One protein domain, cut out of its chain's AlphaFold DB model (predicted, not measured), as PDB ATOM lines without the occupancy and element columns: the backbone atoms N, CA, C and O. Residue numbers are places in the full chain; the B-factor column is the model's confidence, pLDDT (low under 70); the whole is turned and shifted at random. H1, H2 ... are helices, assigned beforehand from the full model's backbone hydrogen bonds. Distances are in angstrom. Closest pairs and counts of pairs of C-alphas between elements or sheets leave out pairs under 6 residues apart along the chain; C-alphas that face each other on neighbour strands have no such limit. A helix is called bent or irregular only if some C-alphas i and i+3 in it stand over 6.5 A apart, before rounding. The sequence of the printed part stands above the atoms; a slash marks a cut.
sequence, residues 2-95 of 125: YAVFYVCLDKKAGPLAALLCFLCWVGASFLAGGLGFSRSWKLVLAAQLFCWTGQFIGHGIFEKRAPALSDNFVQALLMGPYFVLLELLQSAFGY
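What this domain is: This is residues 2 to 95 of the 125 residues of the protein "PREDICTED: endoplasmic reticulum" of Prunus dulcis (UniProt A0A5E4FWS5). Two long helices, H2 and H3, make an open V joined at residue 36, and a kinked helix, H4, passes through the mouth of the V crosswise to the plane of its two arms, near residues 13 to 17 of H2 and apart from H3. The short helix H1 folds back beside the first part of H2. The printed part has 94 residues with four named helices, H1 to H4 in chain order, and no named strand; the class is all helix. The whole is loose, with a radius of gyration of the C-alphas of 15.5 A and spans of 40 by 34 by 26 A.

Where its parts are: H1, residues 2 to 9, begins at C-alpha 2 (-12.512, 16.073, 6.535) and is 10.6 A long from first to last C-alpha. H2, residues 13 to 35, measures 32.8 A. H3, residues 37 to 62, is the longest helix at 36.3 A and ends at C-alpha 62 (13.503, 25.484, 11.469). H4, residues 73 to 93, measures 29.6 A and ends at C-alpha 93 (-0.065, 26.850, -10.015). It has a kink of 41 degrees near residue 81 and is irregular, with C-alphas 78 and 81 7.1 A apart.

How they stand to each other: H1 and H2 form a helical hairpin and touch at a shallow tilt of 6 degrees, opposite ways; their closest C-alphas, of Val 7 and Gly 14, are 4.0 A apart. H2 and H3 are close but not clearly touching, at a steep tilt of 42 degrees; their closest C-alphas, of Ala 32 and Ser 40, are 5.5 A apart. H2, with residues 13 to 17 alone, and H4, with residues 82 to 86 alone, only just touch, with 3 pairs of C-alphas within 8 A; the closest, of Ala 17 and Tyr 82, are 6.8 A apart. H3 is apart from H1 and H4. Every O i to N i+4 pair is within hydrogen-bond range in H1, H2 and H3, and 15 of 17 in H4.

The domain as a whole: The C-alphas farthest apart, of Ser 38 and Gly 94, are 43.1 A apart. The printed part has no cut and no long link. Mean pLDDT of the printed part is 89.9, and residue 67 alone is under 70.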
ATOM      1  N   TYR A   2     -13.491  15.238   7.263       86.19
ATOM      2  CA  TYR A   2     -12.512  16.073   6.535       86.19
ATOM      3  C   TYR A   2     -12.959  16.503   5.130       86.19
ATOM      4  O   TYR A   2     -12.956  17.687   4.826       86.19
ATOM      5  N   ALA A   3     -13.429  15.562   4.305       87.88
ATOM      6  CA  ALA A   3     -13.894  15.859   2.947       87.88
ATOM      7  C   ALA A   3     -14.991  16.941   2.898       87.88
ATOM      8  O   ALA A   3     -14.913  17.865   2.096       87.88
ATOM      9  N   VAL A   4     -15.985  16.856   3.788       89.75
ATOM     10  CA  VAL A   4     -17.074  17.846   3.871       89.75
ATOM     11  C   VAL A   4     -16.528  19.198   4.321       89.75
ATOM     12  O   VAL A   4     -16.823  20.213   3.701       89.75
ATOM     13  N   PHE A   5     -15.685  19.200   5.354       90.31
ATOM     14  CA  PHE A   5     -15.063  20.415   5.873       90.31
ATOM     15  C   PHE A   5     -14.266  21.161   4.791       90.31
ATOM     16  O   PHE A   5     -14.441  22.363   4.622       90.31
ATOM     17  N   TYR A   6     -13.465  20.450   3.992       93.12
ATOM     18  CA  TYR A   6     -12.663  21.063   2.930       93.12
ATOM     19  C   TYR A   6     -13.500  21.642   1.794       93.12
ATOM     20  O   TYR A   6     -13.217  22.746   1.336       93.12
ATOM     21  N   VAL A   7     -14.555  20.946   1.368       91.56
ATOM     22  CA  VAL A   7     -15.484  21.467   0.351       91.56
ATOM     23  C   VAL A   7     -16.191  22.735   0.840       91.56
ATOM     24  O   VAL A   7     -16.423  23.649   0.051       91.56
ATOM     25  N   CYS A   8     -16.512  22.815   2.135       91.19
ATOM     26  CA  CYS A   8     -17.093  24.019   2.727       91.19
ATOM     27  C   CYS A   8     -16.104  25.193   2.798       91.19
ATOM     28  O   CYS A   8     -16.540  26.333   2.652       91.19
ATOM     29  N   LEU A   9     -14.808  24.933   3.011       89.50
ATOM     30  CA  LEU A   9     -13.772  25.974   3.059       89.50
ATOM     31  C   LEU A   9     -13.520  26.618   1.697       89.50
ATOM     32  O   LEU A   9     -13.385  27.835   1.602       89.50
ATOM     33  N   ASP A  10     -13.458  25.805   0.645       91.12
ATOM     34  CA  ASP A  10     -13.152  26.270  -0.700       91.12
ATOM     35  C   ASP A  10     -13.852  25.394  -1.733       91.12
ATOM     36  O   ASP A  10     -13.590  24.197  -1.864       91.12
ATOM     37  N   LYS A  11     -14.724  26.008  -2.529       89.44
ATOM     38  CA  LYS A  11     -15.518  25.293  -3.531       89.44
ATOM     39  C   LYS A  11     -14.685  24.755  -4.698       89.44
ATOM     40  O   LYS A  11     -15.182  23.891  -5.414       89.44
ATOM     41  N   LYS A  12     -13.459  25.247  -4.916       90.06
ATOM     42  CA  LYS A  12     -12.582  24.821  -6.018       90.06
ATOM     43  C   LYS A  12     -11.521  23.827  -5.538       90.06
ATOM     44  O   LYS A  12     -11.469  22.714  -6.055       90.06
ATOM     45  N   ALA A  13     -10.710  24.180  -4.535       93.31
ATOM     46  CA  ALA A  13      -9.666  23.282  -4.020       93.31
ATOM     47  C   ALA A  13     -10.198  22.237  -3.022       93.31
ATOM     48  O   ALA A  13      -9.621  21.159  -2.875       93.31
ATOM     49  N   GLY A  14     -11.317  22.515  -2.352       93.50
ATOM     50  CA  GLY A  14     -11.937  21.602  -1.392       93.50
ATOM     51  C   GLY A  14     -12.351  20.251  -1.982       93.50
ATOM     52  O   GLY A  14     -12.025  19.227  -1.379       93.50
ATOM     53  N   PRO A  15     -12.998  20.189  -3.164       95.19
ATOM     54  CA  PRO A  15     -13.277  18.925  -3.847       95.19
ATOM     55  C   PRO A  15     -12.023  18.100  -4.156       95.19
ATOM     56  O   PRO A  15     -12.045  16.881  -3.996       95.19
ATOM     57  N   LEU A  16     -10.912  18.745  -4.532       95.12
ATOM     58  CA  LEU A  16      -9.634  18.059  -4.735       95.12
ATOM     59  C   LEU A  16      -9.114  17.468  -3.417       95.12
ATOM     60  O   LEU A  16      -8.753  16.294  -3.368       95.12
ATOM     61  N   ALA A  17      -9.144  18.239  -2.328       95.00
ATOM     62  CA  ALA A  17      -8.761  17.757  -1.002       95.00
ATOM     63  C   ALA A  17      -9.640  16.582  -0.531       95.00
ATOM     64  O   ALA A  17      -9.144  15.609   0.041       95.00
ATOM     65  N   ALA A  18     -10.947  16.657  -0.792       94.56
ATOM     66  CA  ALA A  18     -11.906  15.600  -0.498       94.56
ATOM     67  C   ALA A  18     -11.613  14.325  -1.299       94.56
ATOM     68  O   ALA A  18     -11.625  13.234  -0.724       94.56
ATOM     69  N   LEU A  19     -11.297  14.460  -2.591       95.25
ATOM     70  CA  LEU A  19     -10.895  13.344  -3.442       95.25
ATOM     71  C   LEU A  19      -9.605  12.694  -2.933       95.25
ATOM     72  O   LEU A  19      -9.560  11.476  -2.797       95.25
ATOM     73  N   LEU A  20      -8.587  13.483  -2.584       95.38
ATOM     74  CA  LEU A  20      -7.340  12.965  -2.014       95.38
ATOM     75  C   LEU A  20      -7.592  12.213  -0.703       95.38
ATOM     76  O   LEU A  20      -7.101  11.100  -0.532       95.38
ATOM     77  N   CYS A  21      -8.424  12.760   0.188       94.19
ATOM     78  CA  CYS A  21      -8.830  12.073   1.417       94.19
ATOM     79  C   CYS A  21      -9.523  10.735   1.129       94.19
ATOM     80  O   CYS A  21      -9.249   9.737   1.798       94.19
ATOM     81  N   PHE A  22     -10.412  10.705   0.135       94.69
ATOM     82  CA  PHE A  22     -11.098   9.486  -0.280       94.69
ATOM     83  C   PHE A  22     -10.121   8.452  -0.854       94.69
ATOM     84  O   PHE A  22     -10.168   7.287  -0.464       94.69
ATOM     85  N   LEU A  23      -9.184   8.870  -1.708       96.06
ATOM     86  CA  LEU A  23      -8.149   7.994  -2.261       96.06
ATOM     87  C   LEU A  23      -7.225   7.439  -1.171       96.06
ATOM     88  O   LEU A  23      -6.937   6.244  -1.174       96.06
ATOM     89  N   CYS A  24      -6.814   8.264  -0.204       94.31
ATOM     90  CA  CYS A  24      -6.048   7.808   0.955       94.31
ATOM     91  C   CYS A  24      -6.823   6.765   1.767       94.31
ATOM     92  O   CYS A  24      -6.253   5.747   2.149       94.31
ATOM     93  N   TRP A  25      -8.120   6.987   2.001       94.62
ATOM     94  CA  TRP A  25      -8.972   6.035   2.712       94.62
ATOM     95  C   TRP A  25      -9.089   4.699   1.972       94.62
ATOM     96  O   TRP A  25      -8.892   3.638   2.570       94.62
ATOM     97  N   VAL A  26      -9.372   4.739   0.669       96.38
ATOM     98  CA  VAL A  26      -9.484   3.542  -0.173       96.38
ATOM     99  C   VAL A  26      -8.153   2.792  -0.214       96.38
ATOM    100  O   VAL A  26      -8.118   1.597   0.071       96.38
ATOM    101  N   GLY A  27      -7.048   3.490  -0.487       94.75
ATOM    102  CA  GLY A  27      -5.710   2.899  -0.522       94.75
ATOM    103  C   GLY A  27      -5.312   2.267   0.813       94.75
ATOM    104  O   GLY A  27      -4.856   1.124   0.840       94.75
ATOM    105  N   ALA A  28      -5.561   2.958   1.929       92.69
ATOM    106  CA  ALA A  28      -5.322   2.417   3.265       92.69
ATOM    107  C   ALA A  28      -6.188   1.180   3.550       92.69
ATOM    108  O   ALA A  28      -5.695   0.215   4.131       92.69
ATOM    109  N   SER A  29      -7.445   1.175   3.098       93.81
ATOM    110  CA  SER A  29      -8.365   0.043   3.269       93.81
ATOM    111  C   SER A  29      -7.902  -1.193   2.493       93.81
ATOM    112  O   SER A  29      -7.855  -2.286   3.054       93.81
ATOM    113  N   PHE A  30      -7.491  -1.027   1.231       94.31
ATOM    114  CA  PHE A  30      -6.926  -2.117   0.427       94.31
ATOM    115  C   PHE A  30      -5.638  -2.671   1.039       94.31
ATOM    116  O   PHE A  30      -5.478  -3.886   1.168       94.31
ATOM    117  N   LEU A  31      -4.736  -1.785   1.466       92.81
ATOM    118  CA  LEU A  31      -3.477  -2.171   2.093       92.81
ATOM    119  C   LEU A  31      -3.707  -2.922   3.413       92.81
ATOM    120  O   LEU A  31      -3.053  -3.930   3.683       92.81
ATOM    121  N   ALA A  32      -4.658  -2.459   4.227       92.00
ATOM    122  CA  ALA A  32      -5.033  -3.114   5.474       92.00
ATOM    123  C   ALA A  32      -5.636  -4.506   5.236       92.00
ATOM    124  O   ALA A  32      -5.252  -5.465   5.909       92.00
ATOM    125  N   GLY A  33      -6.521  -4.627   4.242       92.62
ATOM    126  CA  GLY A  33      -7.122  -5.900   3.849       92.62
ATOM    127  C   GLY A  33      -6.095  -6.925   3.361       92.62
ATOM    128  O   GLY A  33      -6.187  -8.095   3.720       92.62
ATOM    129  N   GLY A  34      -5.085  -6.494   2.599       93.25
ATOM    130  CA  GLY A  34      -4.054  -7.390   2.064       93.25
ATOM    131  C   GLY A  34      -2.987  -7.826   3.077       93.25
ATOM    132  O   GLY A  34      -2.461  -8.934   2.988       93.25
ATOM    133  N   LEU A  35      -2.642  -6.970   4.044       91.81
ATOM    134  CA  LEU A  35      -1.535  -7.228   4.976       91.81
ATOM    135  C   LEU A  35      -1.960  -7.925   6.275       91.81
ATOM    136  O   LEU A  35      -1.124  -8.580   6.912       91.81
ATOM    137  N   GLY A  36      -3.231  -7.785   6.663       91.62
ATOM    138  CA  GLY A  36      -3.746  -8.214   7.960       91.62
ATOM    139  C   GLY A  36      -3.295  -7.307   9.113       91.62
ATOM    140  O   GLY A  36      -2.257  -6.643   9.057       91.62
ATOM    141  N   PHE A  37      -4.066  -7.313  10.204       90.25
ATOM    142  CA  PHE A  37      -3.963  -6.329  11.292       90.25
ATOM    143  C   PHE A  37      -2.539  -6.115  11.835       90.25
ATOM    144  O   PHE A  37      -2.079  -4.980  11.929       90.25
ATOM    145  N   SER A  38      -1.809  -7.193  12.151       93.44
ATOM    146  CA  SER A  38      -0.479  -7.103  12.778       93.44
ATOM    147  C   SER A  38       0.542  -6.346  11.918       93.44
ATOM    148  O   SER A  38       1.287  -5.503  12.423       93.44
ATOM    149  N   ARG A  39       0.574  -6.609  10.606       93.44
ATOM    150  CA  ARG A  39       1.507  -5.937   9.689       93.44
ATOM    151  C   ARG A  39       1.063  -4.507   9.405       93.44
ATOM    152  O   ARG A  39       1.896  -3.604   9.443       93.44
ATOM    153  N   SER A  40      -0.234  -4.296   9.184       93.69
ATOM    154  CA  SER A  40      -0.799  -2.961   8.971       93.69
ATOM    155  C   SER A  40      -0.538  -2.040  10.158       93.69
ATOM    156  O   SER A  40      -0.139  -0.897   9.963       93.69
ATOM    157  N   TRP A  41      -0.671  -2.538  11.388       92.69
ATOM    158  CA  TRP A  41      -0.417  -1.742  12.586       92.69
ATOM    159  C   TRP A  41       1.051  -1.326  12.724       92.69
ATOM    160  O   TRP A  41       1.337  -0.174  13.043       92.69
ATOM    161  N   LYS A  42       1.996  -2.222  12.407       94.94
ATOM    162  CA  LYS A  42       3.430  -1.880  12.376       94.94
ATOM    163  C   LYS A  42       3.729  -0.780  11.361       94.94
ATOM    164  O   LYS A  42       4.479   0.140  11.672       94.94
ATOM    165  N   LEU A  43       3.128  -0.862  10.173       94.38
ATOM    166  CA  LEU A  43       3.269   0.167   9.145       94.38
ATOM    167  C   LEU A  43       2.711   1.514   9.624       94.38
ATOM    168  O   LEU A  43       3.384   2.532   9.492       94.38
ATOM    169  N   VAL A  44       1.509   1.514  10.213       94.31
ATOM    170  CA  VAL A  44       0.877   2.722  10.762       94.31
ATOM    171  C   VAL A  44       1.764   3.357  11.830       94.31
ATOM    172  O   VAL A  44       2.021   4.554  11.762       94.31
ATOM    173  N   LEU A  45       2.279   2.570  12.779       95.88
ATOM    174  CA  LEU A  45       3.176   3.077  13.819       95.88
ATOM    175  C   LEU A  45       4.459   3.672  13.237       95.88
ATOM    176  O   LEU A  45       4.845   4.773  13.623       95.88
ATOM    177  N   ALA A  46       5.099   2.981  12.291       96.25
ATOM    178  CA  ALA A  46       6.309   3.479  11.644       96.25
ATOM    179  C   ALA A  46       6.055   4.807  10.911       96.25
ATOM    180  O   ALA A  46       6.820   5.756  11.079       96.25
ATOM    181  N   ALA A  47       4.954   4.901  10.159       94.94
ATOM    182  CA  ALA A  47       4.567   6.118   9.454       94.94
ATOM    183  C   ALA A  47       4.274   7.273  10.423       94.94
ATOM    184  O   ALA A  47       4.770   8.377  10.221       94.94
ATOM    185  N   GLN A  48       3.526   7.021  11.503       94.44
ATOM    186  CA  GLN A  48       3.224   8.040  12.510       94.44
ATOM    187  C   GLN A  48       4.497   8.557  13.179       94.44
ATOM    188  O   GLN A  48       4.703   9.766  13.226       94.44
ATOM    189  N   LEU A  49       5.385   7.671  13.640       96.25
ATOM    190  CA  LEU A  49       6.643   8.083  14.268       96.25
ATOM    191  C   LEU A  49       7.502   8.915  13.314       96.25
ATOM    192  O   LEU A  49       8.025   9.954  13.716       96.25
ATOM    193  N   PHE A  50       7.611   8.501  12.052       95.94
ATOM    194  CA  PHE A  50       8.369   9.235  11.045       95.94
ATOM    195  C   PHE A  50       7.775  10.626  10.775       95.94
ATOM    196  O   PHE A  50       8.481  11.631  10.880       95.94
ATOM    197  N   CYS A  51       6.471  10.705  10.493       92.56
ATOM    198  CA  CYS A  51       5.794  11.962  10.177       92.56
ATOM    199  C   CYS A  51       5.790  12.939  11.358       92.56
ATOM    200  O   CYS A  51       6.123  14.108  11.174       92.56
ATOM    201  N   TRP A  52       5.477  12.474  12.571       90.50
ATOM    202  CA  TRP A  52       5.484  13.327  13.762       90.50
ATOM    203  C   TRP A  52       6.887  13.822  14.107       90.50
ATOM    204  O   TRP A  52       7.052  14.995  14.433       90.50
ATOM    205  N   THR A  53       7.906  12.966  13.981       92.19
ATOM    206  CA  THR A  53       9.302  13.386  14.178       92.19
ATOM    207  C   THR A  53       9.673  14.490  13.193       92.19
ATOM    208  O   THR A  53      10.193  15.526  13.602       92.19
ATOM    209  N   GLY A  54       9.339  14.316  11.909       90.81
ATOM    210  CA  GLY A  54       9.541  15.348  10.892       90.81
ATOM    211  C   GLY A  54       8.803  16.651  11.214       90.81
ATOM    212  O   GLY A  54       9.398  17.721  11.136       90.81
ATOM    213  N   GLN A  55       7.542  16.567  11.646       85.94
ATOM    214  CA  GLN A  55       6.730  17.733  12.002       85.94
ATOM    215  C   GLN A  55       7.320  18.511  13.187       85.94
ATOM    216  O   GLN A  55       7.440  19.737  13.126       85.94
ATOM    217  N   PHE A  56       7.730  17.821  14.255       87.44
ATOM    218  CA  PHE A  56       8.344  18.472  15.414       87.44
ATOM    219  C   PHE A  56       9.716  19.066  15.094       87.44
ATOM    220  O   PHE A  56      10.028  20.150  15.584       87.44
ATOM    221  N   ILE A  57      10.515  18.407  14.251       90.12
ATOM    222  CA  ILE A  57      11.790  18.956  13.773       90.12
ATOM    223  C   ILE A  57      11.552  20.214  12.929       90.12
ATOM    224  O   ILE A  57      12.208  21.228  13.163       90.12
ATOM    225  N   GLY A  58      10.597  20.174  11.997       86.19
ATOM    226  CA  GLY A  58      10.196  21.313  11.167       86.19
ATOM    227  C   GLY A  58       9.863  22.545  12.007       86.19
ATOM    228  O   GLY A  58      10.544  23.569  11.932       86.19
ATOM    229  N   HIS A  59       8.871  22.418  12.886       84.00
ATOM    230  CA  HIS A  59       8.424  23.545  13.703       84.00
ATOM    231  C   HIS A  59       9.450  23.956  14.774       84.00
ATOM    232  O   HIS A  59       9.715  25.142  14.976       84.00
ATOM    233  N   GLY A  60      10.067  22.984  15.449       82.00
ATOM    234  CA  GLY A  60      10.963  23.240  16.574       82.00
ATOM    235  C   GLY A  60      12.324  23.801  16.161       82.00
ATOM    236  O   GLY A  60      12.803  24.751  16.777       82.00
ATOM    237  N   ILE A  61      12.949  23.235  15.124       85.62
ATOM    238  CA  ILE A  61      14.312  23.607  14.715       85.62
ATOM    239  C   ILE A  61      14.289  24.707  13.653       85.62
ATOM    240  O   ILE A  61      14.995  25.707  13.803       85.62
ATOM    241  N   PHE A  62      13.487  24.548  12.597       85.00
ATOM    242  CA  PHE A  62      13.503  25.484  11.469       85.00
ATOM    243  C   PHE A  62      12.638  26.717  11.727       85.00
ATOM    244  O   PHE A  62      13.106  27.840  11.539       85.00
ATOM    245  N   GLU A  63      11.410  26.536  12.214       78.38
ATOM    246  CA  GLU A  63      10.503  27.667  12.467       78.38
ATOM    247  C   GLU A  63      10.701  28.304  13.850       78.38
ATOM    248  O   GLU A  63      10.249  29.427  14.081       78.38
ATOM    249  N   LYS A  64      11.396  27.612  14.769       81.56
ATOM    250  CA  LYS A  64      11.612  28.020  16.172       81.56
ATOM    251  C   LYS A  64      10.315  28.439  16.875       81.56
ATOM    252  O   LYS A  64      10.312  29.340  17.718       81.56
ATOM    253  N   ARG A  65       9.198  27.811  16.506       71.81
ATOM    254  CA  ARG A  65       7.860  28.090  17.033       71.81
ATOM    255  C   ARG A  65       7.240  26.806  17.560       71.81
ATOM    256  O   ARG A  65       7.540  25.711  17.090       71.81
ATOM    257  N   ALA A  66       6.376  26.950  18.561       70.69
ATOM    258  CA  ALA A  66       5.563  25.833  19.005       70.69
ATOM    259  C   ALA A  66       4.612  25.423  17.865       70.69
ATOM    260  O   ALA A  66       4.142  26.288  17.121       70.69
ATOM    261  N   PRO A  67       4.321  24.123  17.704       68.50
ATOM    262  CA  PRO A  67       3.350  23.682  16.717       68.50
ATOM    263  C   PRO A  67       1.974  24.271  17.049       68.50
ATOM    264  O   PRO A  67       1.575  24.295  18.215       68.50
ATOM    265  N   ALA A  68       1.211  24.660  16.024       71.44
ATOM    266  CA  ALA A  68      -0.144  25.215  16.168       71.44
ATOM    267  C   ALA A  68      -1.116  24.297  16.945       71.44
ATOM    268  O   ALA A  68      -2.147  24.740  17.452       71.44
ATOM    269  N   LEU A  69      -0.767  23.014  17.078       70.06
ATOM    270  CA  LEU A  69      -1.434  22.044  17.949       70.06
ATOM    271  C   LEU A  69      -1.507  22.494  19.417       70.06
ATOM    272  O   LEU A  69      -2.443  22.106  20.108       70.06
ATOM    273  N   SER A  70      -0.533  23.284  19.879       73.75
ATOM    274  CA  SER A  70      -0.482  23.805  21.251       73.75
ATOM    275  C   SER A  70      -1.447  24.969  21.504       73.75
ATOM    276  O   SER A  70      -1.838  25.173  22.650       73.75
ATOM    277  N   ASP A  71      -1.890  25.663  20.449       76.19
ATOM    278  CA  ASP A  71      -2.798  26.812  20.543       76.19
ATOM    279  C   ASP A  71      -4.259  26.418  20.268       76.19
ATOM    280  O   ASP A  71      -5.164  26.800  21.008       76.19
ATOM    281  N   ASN A  72      -4.507  25.633  19.210       82.88
ATOM    282  CA  ASN A  72      -5.842  25.139  18.864       82.88
ATOM    283  C   ASN A  72      -5.773  23.767  18.175       82.88
ATOM    284  O   ASN A  72      -5.729  23.661  16.946       82.88
ATOM    285  N   PHE A  73      -5.798  22.706  18.983       84.25
ATOM    286  CA  PHE A  73      -5.618  21.320  18.542       84.25
ATOM    287  C   PHE A  73      -6.551  20.906  17.393       84.25
ATOM    288  O   PHE A  73      -6.094  20.361  16.389       84.25
ATOM    289  N   VAL A  74      -7.854  21.188  17.513       84.75
ATOM    290  CA  VAL A  74      -8.856  20.761  16.521       84.75
ATOM    291  C   VAL A  74      -8.642  21.477  15.190       84.75
ATOM    292  O   VAL A  74      -8.662  20.842  14.137       84.75
ATOM    293  N   GLN A  75      -8.391  22.787  15.227       85.19
ATOM    294  CA  GLN A  75      -8.119  23.559  14.019       85.19
ATOM    295  C   GLN A  75      -6.812  23.121  13.362       85.19
ATOM    296  O   GLN A  75      -6.791  22.943  12.152       85.19
ATOM    297  N   ALA A  76      -5.742  22.919  14.132       86.25
ATOM    298  CA  ALA A  76      -4.459  22.480  13.594       86.25
ATOM    299  C   ALA A  76      -4.563  21.101  12.920       86.25
ATOM    300  O   ALA A  76      -4.012  20.901  11.839       86.25
ATOM    301  N   LEU A  77      -5.325  20.175  13.512       85.88
ATOM    302  CA  LEU A  77      -5.542  18.846  12.947       85.88
ATOM    303  C   LEU A  77      -6.383  18.891  11.659       85.88
ATOM    304  O   LEU A  77      -6.048  18.223  10.683       85.88
ATOM    305  N   LEU A  78      -7.453  19.695  11.641       87.69
ATOM    306  CA  LEU A  78      -8.311  19.853  10.464       87.69
ATOM    307  C   LEU A  78      -7.613  20.623   9.340       87.69
ATOM    308  O   LEU A  78      -7.694  20.221   8.187       87.69
ATOM    309  N   MET A  79      -6.928  21.719   9.657       89.56
ATOM    310  CA  MET A  79      -6.339  22.611   8.658       89.56
ATOM    311  C   MET A  79      -4.983  22.142   8.153       89.56
ATOM    312  O   MET A  79      -4.633  22.494   7.034       89.56
ATOM    313  N   GLY A  80      -4.226  21.357   8.924       89.12
ATOM    314  CA  GLY A  80      -2.867  20.946   8.560       89.12
ATOM    315  C   GLY A  80      -2.756  20.342   7.152       89.12
ATOM    316  O   GLY A  80      -2.020  20.882   6.326       89.12
ATOM    317  N   PRO A  81      -3.515  19.280   6.816       89.00
ATOM    318  CA  PRO A  81      -3.432  18.671   5.488       89.00
ATOM    319  C   PRO A  81      -3.899  19.614   4.371       89.00
ATOM    320  O   PRO A  81      -3.345  19.612   3.274       89.00
ATOM    321  N   TYR A  82      -4.915  20.431   4.650       92.19
ATOM    322  CA  TYR A  82      -5.453  21.378   3.681       92.19
ATOM    323  C   TYR A  82      -4.500  22.549   3.418       92.19
ATOM    324  O   TYR A  82      -4.362  22.978   2.277       92.19
ATOM    325  N   PHE A  83      -3.789  23.013   4.446       91.25
ATOM    326  CA  PHE A  83      -2.757  24.037   4.336       91.25
ATOM    327  C   PHE A  83      -1.628  23.588   3.406       91.25
ATOM    328  O   PHE A  83      -1.278  24.319   2.488       91.25
ATOM    329  N   VAL A  84      -1.126  22.358   3.570       91.62
ATOM    330  CA  VAL A  84      -0.089  21.803   2.680       91.62
ATOM    331  C   VAL A  84      -0.575  21.741   1.231       91.62
ATOM    332  O   VAL A  84       0.165  22.091   0.315       91.62
ATOM    333  N   LEU A  85      -1.827  21.327   1.008       94.44
ATOM    334  CA  LEU A  85      -2.409  21.320  -0.333       94.44
ATOM    335  C   LEU A  85      -2.508  22.735  -0.919       94.44
ATOM    336  O   LEU A  85      -2.140  22.929  -2.073       94.44
ATOM    337  N   LEU A  86      -3.000  23.707  -0.148       93.25
ATOM    338  CA  LEU A  86      -3.101  25.096  -0.595       93.25
ATOM    339  C   LEU A  86      -1.732  25.693  -0.924       93.25
ATOM    340  O   LEU A  86      -1.599  26.326  -1.964       93.25
ATOM    341  N   GLU A  87      -0.719  25.447  -0.095       92.50
ATOM    342  CA  GLU A  87       0.652  25.912  -0.322       92.50
ATOM    343  C   GLU A  87       1.229  25.328  -1.620       92.50
ATOM    344  O   GLU A  87       1.827  26.041  -2.425       92.50
ATOM    345  N   LEU A  88       1.001  24.036  -1.879       94.69
ATOM    346  CA  LEU A  88       1.407  23.392  -3.131       94.69
ATOM    347  C   LEU A  88       0.654  23.957  -4.338       94.69
ATOM    348  O   LEU A  88       1.265  24.237  -5.366       94.69
ATOM    349  N   LEU A  89      -0.662  24.149  -4.228       94.88
ATOM    350  CA  LEU A  89      -1.462  24.726  -5.305       94.88
ATOM    351  C   LEU A  89      -1.039  26.169  -5.607       94.88
ATOM    352  O   LEU A  89      -0.952  26.554  -6.772       94.88
ATOM    353  N   GLN A  90      -0.738  26.955  -4.575       93.50
ATOM    354  CA  GLN A  90      -0.281  28.328  -4.735       93.50
ATOM    355  C   GLN A  90       1.132  28.387  -5.322       93.50
ATOM    356  O   GLN A  90       1.358  29.088  -6.304       93.50
ATOM    357  N   SER A  91       2.079  27.622  -4.779       92.69
ATOM    358  CA  SER A  91       3.475  27.642  -5.237       92.69
ATOM    359  C   SER A  91       3.669  27.050  -6.637       92.69
ATOM    360  O   SER A  91       4.487  27.562  -7.398       92.69
ATOM    361  N   ALA A  92       2.919  26.007  -7.003       95.31
ATOM    362  CA  ALA A  92       3.057  25.349  -8.303       95.31
ATOM    363  C   ALA A  92       2.150  25.937  -9.395       95.31
ATOM    364  O   ALA A  92       2.535  25.935 -10.564       95.31
ATOM    365  N   PHE A  93       0.954  26.425  -9.042       94.00
ATOM    366  CA  PHE A  93      -0.065  26.850 -10.015       94.00
ATOM    367  C   PHE A  93      -0.572  28.285  -9.814       94.00
ATOM    368  O   PHE A  93      -1.418  28.730 -10.589       94.00
ATOM    369  N   GLY A  94      -0.095  29.016  -8.800       92.50
ATOM    370  CA  GLY A  94      -0.595  30.359  -8.482       92.50
ATOM    371  C   GLY A  94      -2.064  30.365  -8.048       92.50
ATOM    372  O   GLY A  94      -2.793  31.317  -8.330       92.50
ATOM    373  N   TYR A  95      -2.529  29.269  -7.447       94.31
ATOM    374  CA  TYR A  95      -3.910  29.123  -7.011       94.31
ATOM    375  C   TYR A  95      -4.275  30.032  -5.826       94.31
ATOM    376  O   TYR A  95      -3.789  29.855  -4.709       94.31
TER     377      TYR A  95